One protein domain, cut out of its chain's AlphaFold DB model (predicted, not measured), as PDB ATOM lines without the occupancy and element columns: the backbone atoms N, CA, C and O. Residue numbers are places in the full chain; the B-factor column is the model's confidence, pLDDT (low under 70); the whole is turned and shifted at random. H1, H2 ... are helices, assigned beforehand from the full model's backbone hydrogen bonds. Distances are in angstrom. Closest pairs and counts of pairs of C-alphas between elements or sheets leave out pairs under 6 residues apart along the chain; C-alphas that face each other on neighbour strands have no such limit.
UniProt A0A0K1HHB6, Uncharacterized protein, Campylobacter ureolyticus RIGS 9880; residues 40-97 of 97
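Overview. This is residues 40 to 97 of the 97 residues of an uncharacterized protein of Campylobacter ureolyticus RIGS 9880 (UniProt A0A0K1HHB6). Two helices, H1 and H2, pack on each other at a slant and make a small body, and a third helix, H3, leads away from it as an arm whose residues 88 to 95 stick out, together with Gly 96 and Asn 97. A long loop, residues 55 to 67, joins H1 to H2 and folds back on itself where residues 60 to 61 pair antiparallel with residues 66 to 67. The printed part has 58 residues with three named helices, in the order H1, H2, H3, and no named strand; the class is all helix. It is only just compact, close to loose, with a radius of gyration of the C-alphas of 12.3 A, and it spans 38 by 26 by 16 A.

Arrangement. H1, residues 40 to 54, and H2, residues 68 to 79, touch, and their closest C-alphas, those of Met 46 and Ala 72, are 5.4 A apart. They run opposite ways at a steep tilt of 45 degrees. H3, residues 83 to 95, touches no helix; it is near H1, with 5 pairs of C-alphas within 10 A. H2 and H3 are only just apart, their closest C-alphas 8.4 A from each other. In H1, H2 and H3 every O i to N i+4 pair is within hydrogen-bond range.

Along the chain. H1 begins at C-alpha 40, (185.880, 163.318, 203.492), and is 21.5 A long from first to last C-alpha. H2 begins at C-alpha 68, (184.205, 175.681, 195.294), and measures 15.8 A. H3 measures 18.3 A and ends at C-alpha 95, (187.797, 178.823, 223.886).

Size, cuts and confidence. The two C-alphas farthest apart, those of Gly 65 and Gly 96, are 38.3 A apart. Residues 88 to 97 stand free; the body without them spans 28 by 18 by 15 A. The link from H1 to H2 is long, with 13 residues, and that from H2 to H3 is tight, with 3. The printed part has no cut and ends at the chain's last residue, 97. The mean pLDDT of the printed part is 77.2; residues 59 to 65, 82 to 85, 87 to 88 and 97 are under 70.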
ATOM      1  N   ALA A  40     184.560 162.779 203.163       82.38
ATOM      2  CA  ALA A  40     185.880 163.318 203.492       82.38
ATOM      3  C   ALA A  40     186.376 164.368 202.478       82.38
ATOM      4  O   ALA A  40     187.033 165.340 202.858       82.38
ATOM      5  N   GLU A  41     186.069 164.197 201.191       84.75
ATOM      6  CA  GLU A  41     186.353 165.206 200.164       84.75
ATOM      7  C   GLU A  41     185.453 166.430 200.327       84.75
ATOM      8  O   GLU A  41     185.943 167.555 200.232       84.75
ATOM      9  N   CYS A  42     184.180 166.223 200.666       86.38
ATOM     10  CA  CYS A  42     183.257 167.299 200.991       86.38
ATOM     11  C   CYS A  42     183.739 168.141 202.179       86.38
ATOM     12  O   CYS A  42     183.723 169.365 202.076       86.38
ATOM     13  N   LYS A  43     184.295 167.541 203.244       84.62
ATOM     14  CA  LYS A  43     184.904 168.314 204.352       84.62
ATOM     15  C   LYS A  43     186.013 169.245 203.858       84.62
ATOM     16  O   LYS A  43     186.078 170.411 204.239       84.62
ATOM     17  N   LYS A  44     186.873 168.753 202.958       86.69
ATOM     18  CA  LYS A  44     187.971 169.546 202.372       86.69
ATOM     19  C   LYS A  44     187.452 170.671 201.478       86.69
ATOM     20  O   LYS A  44     187.992 171.774 201.523       86.69
ATOM     21  N   ILE A  45     186.421 170.395 200.682       87.25
ATOM     22  CA  ILE A  45     185.742 171.384 199.836       87.25
ATOM     23  C   ILE A  45     185.153 172.497 200.708       87.25
ATOM     24  O   ILE A  45     185.437 173.666 200.456       87.25
ATOM     25  N   MET A  46     184.414 172.139 201.761       85.69
ATOM     26  CA  MET A  46     183.792 173.088 202.689       85.69
ATOM     27  C   MET A  46     184.833 173.958 203.399       85.69
ATOM     28  O   MET A  46     184.726 175.184 203.393       85.69
ATOM     29  N   ALA A  47     185.901 173.351 203.928       84.94
ATOM     30  CA  ALA A  47     186.992 174.084 204.570       84.94
ATOM     31  C   ALA A  47     187.680 175.062 203.604       84.94
ATOM     32  O   ALA A  47     187.980 176.208 203.954       84.94
ATOM     33  N   LYS A  48     187.907 174.635 202.356       85.88
ATOM     34  CA  LYS A  48     188.520 175.487 201.336       85.88
ATOM     35  C   LYS A  48     187.591 176.620 200.901       85.88
ATOM     36  O   LYS A  48     188.050 177.754 200.780       85.88
ATOM     37  N   TYR A  49     186.300 176.343 200.743       86.44
ATOM     38  CA  TYR A  49     185.284 177.355 200.473       86.44
ATOM     39  C   TYR A  49     185.225 178.412 201.591       86.44
ATOM     40  O   TYR A  49     185.306 179.605 201.298       86.44
ATOM     41  N   LYS A  50     185.210 177.996 202.867       84.00
ATOM     42  CA  LYS A  50     185.283 178.900 204.032       84.00
ATOM     43  C   LYS A  50     186.544 179.767 204.005       84.00
ATOM     44  O   LYS A  50     186.466 180.982 204.169       84.00
ATOM     45  N   LYS A  51     187.710 179.173 203.730       85.62
ATOM     46  CA  LYS A  51     188.975 179.916 203.618       85.62
ATOM     47  C   LYS A  51     188.927 180.974 202.512       85.62
ATOM     48  O   LYS A  51     189.322 182.110 202.752       85.62
ATOM     49  N   LEU A  52     188.418 180.617 201.333       84.44
ATOM     50  CA  LEU A  52     188.262 181.548 200.212       84.44
ATOM     51  C   LEU A  52     187.318 182.702 200.577       84.44
ATOM     52  O   LEU A  52     187.639 183.859 200.310       84.44
ATOM     53  N   ARG A  53     186.204 182.410 201.260       83.06
ATOM     54  CA  ARG A  53     185.265 183.421 201.770       83.06
ATOM     55  C   ARG A  53     185.921 184.382 202.760       83.06
ATOM     56  O   ARG A  53     185.761 185.589 202.611       83.06
ATOM     57  N   ASN A  54     186.713 183.871 203.701       83.00
ATOM     58  CA  ASN A  54     187.461 184.697 204.659       83.00
ATOM     59  C   ASN A  54     188.514 185.586 203.981       83.00
ATOM     60  O   ASN A  54     188.847 186.650 204.487       83.00
ATOM     61  N   GLN A  55     189.022 185.166 202.823       83.88
ATOM     62  CA  GLN A  55     189.940 185.947 201.992       83.88
ATOM     63  C   GLN A  55     189.220 186.943 201.059       83.88
ATOM     64  O   GLN A  55     189.884 187.640 200.295       83.88
ATOM     65  N   GLY A  56     187.883 187.019 201.102       81.44
ATOM     66  CA  GLY A  56     187.071 187.921 200.278       81.44
ATOM     67  C   GLY A  56     186.640 187.352 198.922       81.44
ATOM     68  O   GLY A  56     185.982 188.048 198.151       81.44
ATOM     69  N   TYR A  57     186.959 186.093 198.617       78.81
ATOM     70  CA  TYR A  57     186.544 185.438 197.376       78.81
ATOM     71  C   TYR A  57     185.139 184.837 197.505       78.81
ATOM     72  O   TYR A  57     184.747 184.308 198.544       78.81
ATOM     73  N   VAL A  58     184.378 184.823 196.407       75.06
ATOM     74  CA  VAL A  58     183.008 184.260 196.356       75.06
ATOM     75  C   VAL A  58     183.015 182.719 196.251       75.06
ATOM     76  O   VAL A  58     182.033 182.102 195.864       75.06
ATOM     77  N   GLY A  59     184.128 182.064 196.593       65.25
ATOM     78  CA  GLY A  59     184.301 180.614 196.445       65.25
ATOM     79  C   GLY A  59     184.831 180.167 195.083       65.25
ATOM     80  O   GLY A  59     185.074 178.982 194.896       65.25
ATOM     81  N   ASN A  60     185.085 181.097 194.162       66.19
ATOM     82  CA  ASN A  60     185.892 180.823 192.980       66.19
ATOM     83  C   ASN A  60     187.359 181.107 193.291       66.19
ATOM     84  O   ASN A  60     187.698 182.204 193.735       66.19
ATOM     85  N   GLU A  61     188.218 180.121 193.046       64.56
ATOM     86  CA  GLU A  61     189.664 180.307 193.051       64.56
ATOM     87  C   GLU A  61     190.124 180.479 191.591       64.56
ATOM     88  O   GLU A  61     190.176 179.488 190.852       64.56
ATOM     89  N   PRO A  62     190.443 181.712 191.138       58.56
ATOM     90  CA  PRO A  62     190.739 181.984 189.728       58.56
ATOM     91  C   PRO A  62     191.935 181.184 189.201       58.56
ATOM     92  O   PRO A  62     191.969 180.821 188.031       58.56
ATOM     93  N   SER A  63     192.896 180.874 190.076       67.12
ATOM     94  CA  SER A  63     194.104 180.111 189.751       67.12
ATOM     95  C   SER A  63     193.841 178.630 189.470       67.12
ATOM     96  O   SER A  63     194.632 178.007 188.768       67.12
ATOM     97  N   LEU A  64     192.756 178.054 189.998       63.84
ATOM     98  CA  LEU A  64     192.444 176.628 189.838       63.84
ATOM     99  C   LEU A  64     191.290 176.358 188.870       63.84
ATOM    100  O   LEU A  64     191.018 175.194 188.576       63.84
ATOM    101  N   GLY A  65     190.600 177.399 188.388       66.31
ATOM    102  CA  GLY A  65     189.454 177.253 187.485       66.31
ATOM    103  C   GLY A  65     188.332 176.376 188.058       66.31
ATOM    104  O   GLY A  65     187.583 175.767 187.294       66.31
ATOM    105  N   ARG A  66     188.258 176.261 189.391       73.19
ATOM    106  CA  ARG A  66     187.274 175.456 190.118       73.19
ATOM    107  C   ARG A  66     186.399 176.366 190.967       73.19
ATOM    108  O   ARG A  66     186.906 177.172 191.752       73.19
ATOM    109  N   ASP A  67     185.095 176.151 190.847       79.50
ATOM    110  CA  ASP A  67     184.088 176.819 191.655       79.50
ATOM    111  C   ASP A  67     183.765 175.998 192.906       79.50
ATOM    112  O   ASP A  67     182.926 175.096 192.898       79.50
ATOM    113  N   TYR A  68     184.446 176.323 194.006       82.56
ATOM    114  CA  TYR A  68     184.205 175.681 195.294       82.56
ATOM    115  C   TYR A  68     182.840 176.049 195.887       82.56
ATOM    116  O   TYR A  68     182.399 175.363 196.802       82.56
ATOM    117  N   SER A  69     182.150 177.084 195.390       83.00
ATOM    118  CA  SER A  69     180.806 177.425 195.869       83.00
ATOM    119  C   SER A  69     179.756 176.412 195.405       83.00
ATOM    120  O   SER A  69     178.849 176.066 196.164       83.00
ATOM    121  N   LEU A  70     179.895 175.896 194.179       83.75
ATOM    122  CA  LEU A  70     179.015 174.859 193.642       83.75
ATOM    123  C   LEU A  70     179.272 173.518 194.329       83.75
ATOM    124  O   LEU A  70     178.326 172.871 194.782       83.75
ATOM    125  N   ASP A  71     180.549 173.155 194.466       85.75
ATOM    126  CA  ASP A  71     180.960 171.943 195.173       85.75
ATOM    127  C   ASP A  71     180.474 171.975 196.640       85.75
ATOM    128  O   ASP A  71     179.925 170.991 197.136       85.75
ATOM    129  N   ALA A  72     180.602 173.122 197.324       84.56
ATOM    130  CA  ALA A  72     180.136 173.303 198.699       84.56
ATOM    131  C   ALA A  72     178.615 173.132 198.825       84.56
ATOM    132  O   ALA A  72     178.164 172.346 199.653       84.56
ATOM    133  N   LYS A  73     177.816 173.769 197.955       85.06
ATOM    134  CA  LYS A  73     176.347 173.612 197.957       85.06
ATOM    135  C   LYS A  73     175.909 172.164 197.755       85.06
ATOM    136  O   LYS A  73     174.944 171.711 198.374       85.06
ATOM    137  N   TYR A  74     176.594 171.433 196.877       86.25
ATOM    138  CA  TYR A  74     176.324 170.010 196.683       86.25
ATOM    139  C   TYR A  74     176.618 169.216 197.963       86.25
ATOM    140  O   TYR A  74     175.784 168.422 198.401       86.25
ATOM    141  N   CYS A  75     177.766 169.466 198.592       86.81
ATOM    142  CA  CYS A  75     178.170 168.812 199.833       86.81
ATOM    143  C   CYS A  75     177.242 169.134 201.018       86.81
ATOM    144  O   CYS A  75     176.870 168.213 201.746       86.81
ATOM    145  N   GLU A  76     176.809 170.391 201.174       84.88
ATOM    146  CA  GLU A  76     175.806 170.806 202.167       84.88
ATOM    147  C   GLU A  76     174.504 170.021 201.991       84.88
ATOM    148  O   GLU A  76     173.991 169.445 202.947       84.88
ATOM    149  N   LYS A  77     173.998 169.920 200.755       85.56
ATOM    150  CA  LYS A  77     172.751 169.199 200.466       85.56
ATOM    151  C   LYS A  77     172.876 167.689 200.667       85.56
ATOM    152  O   LYS A  77     171.929 167.060 201.130       85.56
ATOM    153  N   LYS A  78     174.004 167.094 200.271       84.62
ATOM    154  CA  LYS A  78     174.190 165.635 200.282       84.62
ATOM    155  C   LYS A  78     174.487 165.086 201.672       84.62
ATOM    156  O   LYS A  78     173.954 164.043 202.032       84.62
ATOM    157  N   TYR A  79     175.341 165.773 202.424       81.19
ATOM    158  CA  TYR A  79     175.822 165.313 203.728       81.19
ATOM    159  C   TYR A  79     175.256 166.125 204.893       81.19
ATOM    160  O   TYR A  79     175.644 165.905 206.034       81.19
ATOM    161  N   THR A  80     174.311 167.031 204.630       76.56
ATOM    162  CA  THR A  80     173.700 167.905 205.646       76.56
ATOM    163  C   THR A  80     174.749 168.735 206.393       76.56
ATOM    164  O   THR A  80     174.639 168.975 207.594       76.56
ATOM    165  N   TYR A  81     175.799 169.149 205.675       70.31
ATOM    166  CA  TYR A  81     176.865 169.977 206.229       70.31
ATOM    167  C   TYR A  81     176.281 171.338 206.613       70.31
ATOM    168  O   TYR A  81     175.672 172.003 205.776       70.31
ATOM    169  N   SER A  82     176.445 171.738 207.872       66.25
ATOM    170  CA  SER A  82     175.974 173.031 208.362       66.25
ATOM    171  C   SER A  82     177.176 173.877 208.775       66.25
ATOM    172  O   SER A  82     177.732 173.637 209.850       66.25
ATOM    173  N   PRO A  83     177.555 174.892 207.971       63.28
ATOM    174  CA  PRO A  83     178.669 175.782 208.293       63.28
ATOM    175  C   PRO A  83     178.555 176.393 209.693       63.28
ATOM    176  O   PRO A  83     179.557 176.560 210.375       63.28
ATOM    177  N   SER A  84     177.332 176.666 210.166       67.50
ATOM    178  CA  SER A  84     177.116 177.237 211.498       67.50
ATOM    179  C   SER A  84     177.498 176.282 212.626       67.50
ATOM    180  O   SER A  84     177.955 176.736 213.668       67.50
ATOM    181  N   VAL A  85     177.296 174.973 212.453       67.56
ATOM    182  CA  VAL A  85     177.618 173.977 213.486       67.56
ATOM    183  C   VAL A  85     179.125 173.765 213.553       67.56
ATOM    184  O   VAL A  85     179.680 173.766 214.648       67.56
ATOM    185  N   ASP A  86     179.800 173.667 212.407       70.06
ATOM    186  CA  ASP A  86     181.262 173.549 212.374       70.06
ATOM    187  C   ASP A  86     181.946 174.805 212.930       70.06
ATOM    188  O   ASP A  86     182.894 174.702 213.705       70.06
ATOM    189  N   ASP A  87     181.425 175.995 212.613       69.62
ATOM    190  CA  ASP A  87     181.914 177.258 213.171       69.62
ATOM    191  C   ASP A  87     181.720 177.324 214.693       69.62
ATOM    192  O   ASP A  87     182.558 177.871 215.412       69.62
ATOM    193  N   MET A  88     180.618 176.770 215.209       67.19
ATOM    194  CA  MET A  88     180.386 176.668 216.649       67.19
ATOM    195  C   MET A  88     181.371 175.702 217.309       67.19
ATOM    196  O   MET A  88     181.918 176.039 218.356       67.19
ATOM    197  N   ILE A  89     181.629 174.543 216.698       75.81
ATOM    198  CA  ILE A  89     182.599 173.558 217.199       75.81
ATOM    199  C   ILE A  89     184.002 174.171 217.245       75.81
ATOM    200  O   ILE A  89     184.633 174.153 218.300       75.81
ATOM    201  N   GLU A  90     184.453 174.799 216.155       75.12
ATOM    202  CA  GLU A  90     185.768 175.455 216.088       75.12
ATOM    203  C   GLU A  90     185.911 176.544 217.167       75.12
ATOM    204  O   GLU A  90     186.954 176.679 217.808       75.12
ATOM    205  N   ASN A  91     184.849 177.314 217.420       71.44
ATOM    206  CA  ASN A  91     184.861 178.330 218.468       71.44
ATOM    207  C   ASN A  91     184.896 177.737 219.881       71.44
ATOM    208  O   ASN A  91     185.578 178.295 220.739       71.44
ATOM    209  N   ILE A  92     184.191 176.631 220.132       73.38
ATOM    210  CA  ILE A  92     184.241 175.920 221.416       73.38
ATOM    211  C   ILE A  92     185.654 175.375 221.660       73.38
ATOM    212  O   ILE A  92     186.207 175.589 222.736       73.38
ATOM    213  N   GLU A  93     186.270 174.748 220.656       77.06
ATOM    214  CA  GLU A  93     187.645 174.235 220.738       77.06
ATOM    215  C   GLU A  93     188.672 175.352 220.974       77.06
ATOM    216  O   GLU A  93     189.607 175.186 221.755       77.06
ATOM    217  N   ARG A  94     188.486 176.521 220.347       73.12
ATOM    218  CA  ARG A  94     189.358 177.688 220.542       73.12
ATOM    219  C   ARG A  94     189.232 178.310 221.936       73.12
ATOM    220  O   ARG A  94     190.201 178.885 222.413       73.12
ATOM    221  N   LEU A  95     188.049 178.264 222.550       73.38
ATOM    222  CA  LEU A  95     187.797 178.823 223.886       73.38
ATOM    223  C   LEU A  95     188.165 177.860 225.025       73.38
ATOM    224  O   LEU A  95     188.281 178.296 226.166       73.38
ATOM    225  N   GLY A  96     188.296 176.565 224.729       70.75
ATOM    226  CA  GLY A  96     188.699 175.534 225.689       70.75
ATOM    227  C   GLY A  96     190.213 175.374 225.878       70.75
ATOM    228  O   GLY A  96     190.610 174.586 226.734       70.75
ATOM    229  N   ASN A  97     191.033 176.096 225.102       54.34
ATOM    230  CA  ASN A  97     192.495 176.196 225.226       54.34
ATOM    231  C   ASN A  97     192.907 177.578 225.744       54.34
ATOM    232  O   ASN A  97     193.992 177.661 226.360       54.34
TER     233      ASN A  97